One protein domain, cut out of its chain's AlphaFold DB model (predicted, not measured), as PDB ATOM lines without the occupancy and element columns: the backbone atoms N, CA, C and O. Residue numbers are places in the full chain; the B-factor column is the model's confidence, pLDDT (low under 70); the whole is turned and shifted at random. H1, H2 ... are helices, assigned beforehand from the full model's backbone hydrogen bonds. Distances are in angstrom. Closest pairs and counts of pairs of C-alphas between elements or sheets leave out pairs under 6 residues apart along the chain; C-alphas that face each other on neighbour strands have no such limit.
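AT A GLANCE: This is residues 734 to 807 of the 1047 residues of the protein "SidE domain-containing protein" of Gammaproteobacteria bacterium RIFCSPHIGHO2_12_FULL_37_14 (UniProt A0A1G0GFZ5). Four helices make a small cluster round H1, and a long loop runs away from them and folds back. H2 folds back beside H1 as a helical hairpin, the longest helix, H4, runs beside H1 the same way, and the short H3 crosses H1 about perpendicular and meets H4 with its first residue, Ile 760, closest to Ser 796. The loop, residues 770 to 788, joins H3 to H4, and residues 786 to 791 stick out at its H4 end. The printed part has 74 residues with four named helices, in the order H1, H2, H3, H4, and no named strand, so its class is all helix, with 52 residues in the helices. The whole is compact, with a radius of gyration of the C-alphas of 12.4 A and spans of 33 by 32 by 18 A.

IN THESE COORDINATES: H1 is residues 734 to 747, 19.7 A from first to last C-alpha, and begins with C-alpha 734 at (423.212, 496.929, 406.533). H2 is residues 749 to 757, 13.0 A long. H3 is residues 760 to 769, 14.2 A long, and begins with C-alpha 760 at (421.868, 497.012, 395.763). H4 is residues 789 to 807, 26.9 A long, and ends with C-alpha 807 at (429.986, 508.204, 400.030).

HOW THE PARTS SIT: H1 is the hub, touching the three other helices. With residues 741 to 746 alone it touches H2, closest at the C-alphas of Ile 745 and Leu 752, 4.7 A apart. The two form a hairpin, opposite ways at a tilt of 37 degrees, only just steep. With residues 736 to 741 alone H1 touches H3, closest at the C-alphas of Phe 740 and Ser 767, 5.5 A apart, and they stand about perpendicular at 87 degrees. H1 touches H4, closest at the C-alphas of Val 734 and Ile 799, 5.3 A apart; they run the same way at a shallow tilt of 34 degrees, only just short of steep. H4, with residues 796 to 800 alone, touches H3, closest at the C-alphas of Ile 760 and Ser 796, 6.2 A apart, about perpendicular at 87 degrees. The helix packing is mostly crossed, with one of these four pairs at a shallow tilt. H2 and H4 are near each other, and H2 and H3 are only just apart, closest 8.0 A. In H1, H3 and H4 every O i to N i+4 pair is within hydrogen-bond range, and in H2 4 of 5 are.

THE WHOLE: The C-alphas farthest apart are those of Tyr 776 and Lys 805, 36.1 A. The printed part has no cut. The links from H1 to H2 and from H2 to H3 are tight, and the link from H3 to H4 is long, with 19 residues. Residues 786 to 791, of which 789 to 791 belong to H4, stand free. The mean pLDDT of the printed part is 92.5, and residues 775 to 777 are under 70.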
ATOM      1  N   VAL A 734     422.637 495.580 406.641       98.56
ATOM      2  CA  VAL A 734     423.212 496.929 406.533       98.56
ATOM      3  C   VAL A 734     424.679 496.924 406.954       98.56
ATOM      4  O   VAL A 734     425.504 497.450 406.219       98.56
ATOM      5  N   CYS A 735     425.027 496.278 408.071       98.44
ATOM      6  CA  CYS A 735     426.409 496.189 408.549       98.44
ATOM      7  C   CYS A 735     427.322 495.477 407.539       98.44
ATOM      8  O   CYS A 735     428.344 496.024 407.137       98.44
ATOM      9  N   MET A 736     426.922 494.292 407.067       98.25
ATOM     10  CA  MET A 736     427.704 493.520 406.095       98.25
ATOM     11  C   MET A 736     427.900 494.280 404.775       98.25
ATOM     12  O   MET A 736     428.996 494.303 404.213       98.25
ATOM     13  N   SER A 737     426.840 494.926 404.282       98.44
ATOM     14  CA  SER A 737     426.901 495.716 403.049       98.44
ATOM     15  C   SER A 737     427.733 496.984 403.236       98.44
ATOM     16  O   SER A 737     428.502 497.339 402.347       98.44
ATOM     17  N   SER A 738     427.616 497.642 404.391       98.25
ATOM     18  CA  SER A 738     428.408 498.813 404.777       98.25
ATOM     19  C   SER A 738     429.899 498.498 404.768       98.25
ATOM     20  O   SER A 738     430.661 499.214 404.123       98.25
ATOM     21  N   ASP A 739     430.321 497.398 405.394       97.88
ATOM     22  CA  ASP A 739     431.730 496.994 405.424       97.88
ATOM     23  C   ASP A 739     432.261 496.697 404.017       97.88
ATOM     24  O   ASP A 739     433.362 497.117 403.654       97.88
ATOM     25  N   PHE A 740     431.459 496.032 403.180       97.00
ATOM     26  CA  PHE A 740     431.799 495.806 401.777       97.00
ATOM     27  C   PHE A 740     431.947 497.119 400.990       97.00
ATOM     28  O   PHE A 740     432.942 497.304 400.286       97.00
ATOM     29  N   ILE A 741     430.991 498.045 401.135       97.19
ATOM     30  CA  ILE A 741     431.020 499.364 400.490       97.19
ATOM     31  C   ILE A 741     432.251 500.148 400.951       97.19
ATOM     32  O   ILE A 741     433.002 500.657 400.121       97.19
ATOM     33  N   ASN A 742     432.488 500.211 402.259       96.00
ATOM     34  CA  ASN A 742     433.587 500.961 402.849       96.00
ATOM     35  C   ASN A 742     434.949 500.427 402.379       96.00
ATOM     36  O   ASN A 742     435.817 501.205 401.978       96.00
ATOM     37  N   ASN A 743     435.109 499.102 402.330       94.81
ATOM     38  CA  ASN A 743     436.296 498.467 401.767       94.81
ATOM     39  C   ASN A 743     436.479 498.820 400.283       94.81
ATOM     40  O   ASN A 743     437.586 499.159 399.871       94.81
ATOM     41  N   ALA A 744     435.414 498.788 399.477       93.50
ATOM     42  CA  ALA A 744     435.487 499.124 398.054       93.50
ATOM     43  C   ALA A 744     435.855 500.598 397.806       93.50
ATOM     44  O   ALA A 744     436.654 500.876 396.913       93.50
ATOM     45  N   ILE A 745     435.325 501.524 398.614       93.69
ATOM     46  CA  ILE A 745     435.610 502.966 398.529       93.69
ATOM     47  C   ILE A 745     437.099 503.265 398.774       93.69
ATOM     48  O   ILE A 745     437.672 504.124 398.101       93.69
ATOM     49  N   HIS A 746     437.731 502.551 399.711       90.69
ATOM     50  CA  HIS A 746     439.106 502.818 400.150       90.69
ATOM     51  C   HIS A 746     440.177 501.983 399.437       90.69
ATOM     52  O   HIS A 746     441.366 502.230 399.633       90.69
ATOM     53  N   LYS A 747     439.786 500.991 398.628       90.88
ATOM     54  CA  LYS A 747     440.725 500.039 398.024       90.88
ATOM     55  C   LYS A 747     441.474 500.611 396.821       90.88
ATOM     56  O   LYS A 747     442.698 500.692 396.840       90.88
ATOM     57  N   ASP A 748     440.746 500.954 395.762       89.00
ATOM     58  CA  ASP A 748     441.293 501.467 394.503       89.00
ATOM     59  C   ASP A 748     440.207 502.185 393.681       89.00
ATOM     60  O   ASP A 748     439.006 502.054 393.936       89.00
ATOM     61  N   THR A 749     440.634 502.963 392.684       85.56
ATOM     62  CA  THR A 749     439.760 503.781 391.826       85.56
ATOM     63  C   THR A 749     438.719 502.953 391.066       85.56
ATOM     64  O   THR A 749     437.591 503.407 390.873       85.56
ATOM     65  N   ASP A 750     439.057 501.734 390.643       85.94
ATOM     66  CA  ASP A 750     438.131 500.875 389.897       85.94
ATOM     67  C   ASP A 750     437.040 500.300 390.803       85.94
ATOM     68  O   ASP A 750     435.873 500.230 390.408       85.94
ATOM     69  N   SER A 751     437.401 499.924 392.028       89.81
ATOM     70  CA  SER A 751     436.477 499.476 393.071       89.81
ATOM     71  C   SER A 751     435.533 500.604 393.486       89.81
ATOM     72  O   SER A 751     434.321 500.385 393.556       89.81
ATOM     73  N   LEU A 752     436.058 501.825 393.648       90.06
ATOM     74  CA  LEU A 752     435.256 503.025 393.883       90.06
ATOM     75  C   LEU A 752     434.281 503.283 392.723       90.06
ATOM     76  O   LEU A 752     433.087 503.455 392.946       90.06
ATOM     77  N   ARG A 753     434.752 503.257 391.470       88.38
ATOM     78  CA  ARG A 753     433.879 503.458 390.301       88.38
ATOM     79  C   ARG A 753     432.734 502.446 390.275       88.38
ATOM     80  O   ARG A 753     431.596 502.826 390.020       88.38
ATOM     81  N   LYS A 754     433.033 501.171 390.550       90.38
ATOM     82  CA  LYS A 754     432.029 500.101 390.600       90.38
ATOM     83  C   LYS A 754     431.006 500.346 391.705       90.38
ATOM     84  O   LYS A 754     429.816 500.268 391.430       90.38
ATOM     85  N   ILE A 755     431.433 500.662 392.931       93.56
ATOM     86  CA  ILE A 755     430.503 500.764 394.068       93.56
ATOM     87  C   ILE A 755     429.549 501.964 393.967       93.56
ATOM     88  O   ILE A 755     428.425 501.885 394.461       93.56
ATOM     89  N   LEU A 756     429.957 503.041 393.284       88.25
ATOM     90  CA  LEU A 756     429.109 504.218 393.055       88.25
ATOM     91  C   LEU A 756     427.857 503.897 392.219       88.25
ATOM     92  O   LEU A 756     426.801 504.483 392.462       88.25
ATOM     93  N   SER A 757     427.951 502.966 391.264       86.50
ATOM     94  CA  SER A 757     426.857 502.607 390.346       86.50
ATOM     95  C   SER A 757     426.305 501.190 390.533       86.50
ATOM     96  O   SER A 757     425.337 500.822 389.867       86.50
ATOM     97  N   MET A 758     426.878 500.395 391.443       94.00
ATOM     98  CA  MET A 758     426.482 499.004 391.669       94.00
ATOM     99  C   MET A 758     425.021 498.891 392.144       94.00
ATOM    100  O   MET A 758     424.622 499.605 393.074       94.00
ATOM    101  N   PRO A 759     424.207 497.987 391.571       95.88
ATOM    102  CA  PRO A 759     422.878 497.678 392.095       95.88
ATOM    103  C   PRO A 759     422.928 497.145 393.535       95.88
ATOM    104  O   PRO A 759     423.834 496.395 393.896       95.88
ATOM    105  N   ILE A 760     421.925 497.473 394.360       96.81
ATOM    106  CA  ILE A 760     421.868 497.012 395.763       96.81
ATOM    107  C   ILE A 760     421.846 495.479 395.866       96.81
ATOM    108  O   ILE A 760     422.492 494.912 396.743       96.81
ATOM    109  N   GLU A 761     421.177 494.795 394.938       94.50
ATOM    110  CA  GLU A 761     421.161 493.326 394.882       94.50
ATOM    111  C   GLU A 761     422.555 492.722 394.653       94.50
ATOM    112  O   GLU A 761     422.903 491.700 395.252       94.50
ATOM    113  N   GLU A 762     423.390 493.374 393.839       95.38
ATOM    114  CA  GLU A 762     424.778 492.955 393.632       95.38
ATOM    115  C   GLU A 762     425.631 493.229 394.874       95.38
ATOM    116  O   GLU A 762     426.431 492.378 395.247       95.38
ATOM    117  N   ILE A 763     425.418 494.355 395.568       97.12
ATOM    118  CA  ILE A 763     426.092 494.648 396.845       97.12
ATOM    119  C   ILE A 763     425.768 493.565 397.880       97.12
ATOM    120  O   ILE A 763     426.680 493.014 398.500       97.12
ATOM    121  N   LYS A 764     424.488 493.210 398.046       97.38
ATOM    122  CA  LYS A 764     424.060 492.139 398.960       97.38
ATOM    123  C   LYS A 764     424.702 490.795 398.602       97.38
ATOM    124  O   LYS A 764     425.243 490.109 399.465       97.38
ATOM    125  N   THR A 765     424.709 490.447 397.317       94.94
ATOM    126  CA  THR A 765     425.267 489.176 396.834       94.94
ATOM    127  C   THR A 765     426.790 489.116 396.990       94.94
ATOM    128  O   THR A 765     427.327 488.125 397.484       94.94
ATOM    129  N   LEU A 766     427.510 490.172 396.602       93.94
ATOM    130  CA  LEU A 766     428.974 490.228 396.656       93.94
ATOM    131  C   LEU A 766     429.506 490.371 398.081       93.94
ATOM    132  O   LEU A 766     430.540 489.779 398.392       93.94
ATOM    133  N   SER A 767     428.806 491.098 398.953       95.19
ATOM    134  CA  SER A 767     429.176 491.190 400.370       95.19
ATOM    135  C   SER A 767     429.065 489.835 401.079       95.19
ATOM    136  O   SER A 767     429.915 489.509 401.905       95.19
ATOM    137  N   MET A 768     428.097 488.997 400.687       93.56
ATOM    138  CA  MET A 768     427.935 487.644 401.223       93.56
ATOM    139  C   MET A 768     428.870 486.611 400.579       93.56
ATOM    140  O   MET A 768     429.480 485.823 401.297       93.56
ATOM    141  N   TYR A 769     429.009 486.597 399.247       90.12
ATOM    142  CA  TYR A 769     429.662 485.501 398.513       90.12
ATOM    143  C   TYR A 769     430.956 485.877 397.784       90.12
ATOM    144  O   TYR A 769     431.542 485.011 397.141       90.12
ATOM    145  N   ARG A 770     431.411 487.138 397.811       89.44
ATOM    146  CA  ARG A 770     432.560 487.688 397.044       89.44
ATOM    147  C   ARG A 770     432.448 487.625 395.514       89.44
ATOM    148  O   ARG A 770     433.146 488.371 394.832       89.44
ATOM    149  N   VAL A 771     431.603 486.757 394.959       88.00
ATOM    150  CA  VAL A 771     431.444 486.521 393.518       88.00
ATOM    151  C   VAL A 771     429.970 486.391 393.133       88.00
ATOM    152  O   VAL A 771     429.182 485.780 393.855       88.00
ATOM    153  N   MET A 772     429.611 486.914 391.957       88.50
ATOM    154  CA  MET A 772     428.265 486.756 391.380       88.50
ATOM    155  C   MET A 772     428.026 485.357 390.813       88.50
ATOM    156  O   MET A 772     426.902 484.871 390.812       88.50
ATOM    157  N   TYR A 773     429.080 484.695 390.337       85.12
ATOM    158  CA  TYR A 773     429.008 483.341 389.805       85.12
ATOM    159  C   TYR A 773     430.001 482.463 390.544       85.12
ATOM    160  O   TYR A 773     431.172 482.819 390.683       85.12
ATOM    161  N   ASN A 774     429.547 481.305 391.009       73.50
ATOM    162  CA  ASN A 774     430.450 480.324 391.588       73.50
ATOM    163  C   ASN A 774     431.269 479.612 390.494       73.50
ATOM    164  O   ASN A 774     430.986 479.709 389.299       73.50
ATOM    165  N   LYS A 775     432.272 478.835 390.913       67.06
ATOM    166  CA  LYS A 775     433.193 478.093 390.031       67.06
ATOM    167  C   LYS A 775     432.505 477.088 389.088       67.06
ATOM    168  O   LYS A 775     433.134 476.607 388.152       67.06
ATOM    169  N   TYR A 776     431.221 476.781 389.302       68.19
ATOM    170  CA  TYR A 776     430.395 475.929 388.430       68.19
ATOM    171  C   TYR A 776     429.544 476.718 387.431       68.19
ATOM    172  O   TYR A 776     428.647 476.144 386.808       68.19
ATOM    173  N   GLY A 777     429.761 478.030 387.320       67.06
ATOM    174  CA  GLY A 777     428.969 478.910 386.468       67.06
ATOM    175  C   GLY A 777     427.522 479.069 386.938       67.06
ATOM    176  O   GLY A 777     426.652 479.360 386.120       67.06
ATOM    177  N   LYS A 778     427.226 478.830 388.227       81.25
ATOM    178  CA  LYS A 778     425.898 479.101 388.803       81.25
ATOM    179  C   LYS A 778     425.874 480.486 389.427       81.25
ATOM    180  O   LYS A 778     426.828 480.880 390.093       81.25
ATOM    181  N   GLU A 779     424.783 481.193 389.179       88.25
ATOM    182  CA  GLU A 779     424.547 482.559 389.631       88.25
ATOM    183  C   GLU A 779     424.154 482.550 391.109       88.25
ATOM    184  O   GLU A 779     423.188 481.891 391.492       88.25
ATOM    185  N   ASN A 780     424.927 483.242 391.939       89.44
ATOM    186  CA  ASN A 780     424.564 483.515 393.319       89.44
ATOM    187  C   ASN A 780     423.481 484.600 393.329       89.44
ATOM    188  O   ASN A 780     423.609 485.603 392.631       89.44
ATOM    189  N   ALA A 781     422.444 484.402 394.135       89.38
ATOM    190  CA  ALA A 781     421.433 485.416 394.409       89.38
ATOM    191  C   ALA A 781     421.564 485.912 395.853       89.38
ATOM    192  O   ALA A 781     422.164 485.243 396.697       89.38
ATOM    193  N   SER A 782     420.967 487.058 396.166       91.38
ATOM    194  CA  SER A 782     420.911 487.536 397.545       91.38
ATOM    195  C   SER A 782     420.090 486.582 398.424       91.38
ATOM    196  O   SER A 782     419.029 486.095 398.024       91.38
ATOM    197  N   ALA A 783     420.573 486.302 399.636       93.50
ATOM    198  CA  ALA A 783     419.903 485.415 400.590       93.50
ATOM    199  C   ALA A 783     418.669 486.050 401.263       93.50
ATOM    200  O   ALA A 783     417.993 485.383 402.031       93.50
ATOM    201  N   ASP A 784     418.340 487.313 400.989       95.69
ATOM    202  CA  ASP A 784     417.049 487.901 401.383       95.69
ATOM    203  C   ASP A 784     415.939 487.645 400.347       95.69
ATOM    204  O   ASP A 784     414.782 487.982 400.581       95.69
ATOM    205  N   SER A 785     416.257 486.998 399.221       93.31
ATOM    206  CA  SER A 785     415.305 486.714 398.136       93.31
ATOM    207  C   SER A 785     414.091 485.874 398.549       93.31
ATOM    208  O   SER A 785     413.076 485.901 397.851       93.31
ATOM    209  N   ASN A 786     414.163 485.152 399.673       94.00
ATOM    210  CA  ASN A 786     413.038 484.391 400.216       94.00
ATOM    211  C   ASN A 786     412.290 485.074 401.367       94.00
ATOM    212  O   ASN A 786     411.409 484.458 401.968       94.00
ATOM    213  N   TYR A 787     412.614 486.329 401.675       96.31
ATOM    214  CA  TYR A 787     411.848 487.133 402.624       96.31
ATOM    215  C   TYR A 787     410.585 487.690 401.963       96.31
ATOM    216  O   TYR A 787     410.453 487.694 400.737       96.31
ATOM    217  N   GLU A 788     409.657 488.220 402.760       95.81
ATOM    218  CA  GLU A 788     408.537 488.990 402.218       95.81
ATOM    219  C   GLU A 788     409.038 490.208 401.432       95.81
ATOM    220  O   GLU A 788     409.998 490.873 401.828       95.81
ATOM    221  N   LYS A 789     408.371 490.530 400.316       96.00
ATOM    222  CA  LYS A 789     408.822 491.587 399.401       96.00
ATOM    223  C   LYS A 789     408.953 492.953 400.086       96.00
ATOM    224  O   LYS A 789     409.914 493.671 399.837       96.00
ATOM    225  N   THR A 790     408.024 493.272 400.983       97.38
ATOM    226  CA  THR A 790     408.057 494.484 401.815       97.38
ATOM    227  C   THR A 790     409.345 494.575 402.630       97.38
ATOM    228  O   THR A 790     409.991 495.617 402.639       97.38
ATOM    229  N   PHE A 791     409.768 493.473 403.249       97.88
ATOM    230  CA  PHE A 791     410.981 493.439 404.057       97.88
ATOM    231  C   PHE A 791     412.261 493.492 403.206       97.88
ATOM    232  O   PHE A 791     413.217 494.171 403.577       97.88
ATOM    233  N   GLN A 792     412.268 492.858 402.026       97.75
ATOM    234  CA  GLN A 792     413.360 493.017 401.054       97.75
ATOM    235  C   GLN A 792     413.547 494.490 400.660       97.75
ATOM    236  O   GLN A 792     414.668 494.998 400.638       97.75
ATOM    237  N   ASP A 793     412.446 495.190 400.375       97.88
ATOM    238  CA  ASP A 793     412.482 496.597 399.975       97.88
ATOM    239  C   ASP A 793     412.959 497.501 401.129       97.88
ATOM    240  O   ASP A 793     413.727 498.437 400.900       97.88
ATOM    241  N   GLU A 794     412.583 497.192 402.375       98.25
ATOM    242  CA  GLU A 794     413.102 497.868 403.573       98.25
ATOM    243  C   GLU A 794     414.620 497.699 403.732       98.25
ATOM    244  O   GLU A 794     415.322 498.683 403.986       98.25
ATOM    245  N   ILE A 795     415.143 496.480 403.554       98.50
ATOM    246  CA  ILE A 795     416.586 496.196 403.604       98.50
ATOM    247  C   ILE A 795     417.312 496.956 402.494       98.50
ATOM    248  O   ILE A 795     418.284 497.668 402.760       98.50
ATOM    249  N   SER A 796     416.831 496.846 401.254       98.44
ATOM    250  CA  SER A 796     417.470 497.487 400.104       98.44
ATOM    251  C   SER A 796     417.474 499.014 400.232       98.44
ATOM    252  O   SER A 796     418.481 499.654 399.919       98.44
ATOM    253  N   LYS A 797     416.397 499.607 400.765       98.44
ATOM    254  CA  LYS A 797     416.343 501.039 401.078       98.44
ATOM    255  C   LYS A 797     417.366 501.427 402.149       98.44
ATOM    256  O   LYS A 797     418.096 502.395 401.953       98.44
ATOM    257  N   ALA A 798     417.464 500.671 403.242       98.56
ATOM    258  CA  ALA A 798     418.413 500.963 404.315       98.56
ATOM    259  C   ALA A 798     419.878 500.884 403.840       98.56
ATOM    260  O   ALA A 798     420.690 501.741 404.181       98.56
ATOM    261  N   ILE A 799     420.221 499.902 402.996       98.62
ATOM    262  CA  ILE A 799     421.564 499.797 402.398       98.62
ATOM    263  C   ILE A 799     421.834 500.970 401.449       98.62
ATOM    264  O   ILE A 799     422.939 501.508 401.431       98.62
ATOM    265  N   GLN A 800     420.839 501.393 400.665       97.94
ATOM    266  CA  GLN A 800     420.959 502.547 399.772       97.94
ATOM    267  C   GLN A 800     421.226 503.850 400.544       97.94
ATOM    268  O   GLN A 800     422.053 504.658 400.113       97.94
ATOM    269  N   GLU A 801     420.547 504.048 401.675       97.81
ATOM    270  CA  GLU A 801     420.761 505.186 402.576       97.81
ATOM    271  C   GLU A 801     422.160 505.141 403.210       97.81
ATOM    272  O   GLU A 801     422.878 506.142 403.175       97.81
ATOM    273  N   GLU A 802     422.598 503.975 403.698       97.81
ATOM    274  CA  GLU A 802     423.942 503.812 404.268       97.81
ATOM    275  C   GLU A 802     425.039 504.022 403.212       97.81
ATOM    276  O   GLU A 802     426.032 504.698 403.472       97.81
ATOM    277  N   ARG A 803     424.836 503.546 401.976       95.50
ATOM    278  CA  ARG A 803     425.748 503.813 400.854       95.50
ATOM    279  C   ARG A 803     425.896 505.311 400.600       95.50
ATOM    280  O   ARG A 803     427.014 505.795 400.443       95.50
ATOM    281  N   ALA A 804     424.783 506.045 400.552       93.44
ATOM    282  CA  ALA A 804     424.804 507.491 400.346       93.44
ATOM    283  C   ALA A 804     425.543 508.215 401.483       93.44
ATOM    284  O   ALA A 804     426.349 509.110 401.222       93.44
ATOM    285  N   LYS A 805     425.327 507.782 402.732       95.00
ATOM    286  CA  LYS A 805     426.039 508.291 403.908       95.00
ATOM    287  C   LYS A 805     427.551 508.055 403.812       95.00
ATOM    288  O   LYS A 805     428.301 509.022 403.902       95.00
ATOM    289  N   LEU A 806     428.000 506.825 403.550       94.88
ATOM    290  CA  LEU A 806     429.429 506.489 403.436       94.88
ATOM    291  C   LEU A 806     430.125 507.254 402.301       94.88
ATOM    292  O   LEU A 806     431.237 507.753 402.471       94.88
ATOM    293  N   ILE A 807     429.464 507.400 401.147       90.88
ATOM    294  CA  ILE A 807     429.986 508.204 400.030       90.88
ATOM    295  C   ILE A 807     430.107 509.679 400.437       90.88
ATOM    296  O   ILE A 807     431.105 510.324 400.113       90.88
TER     297      ILE A 807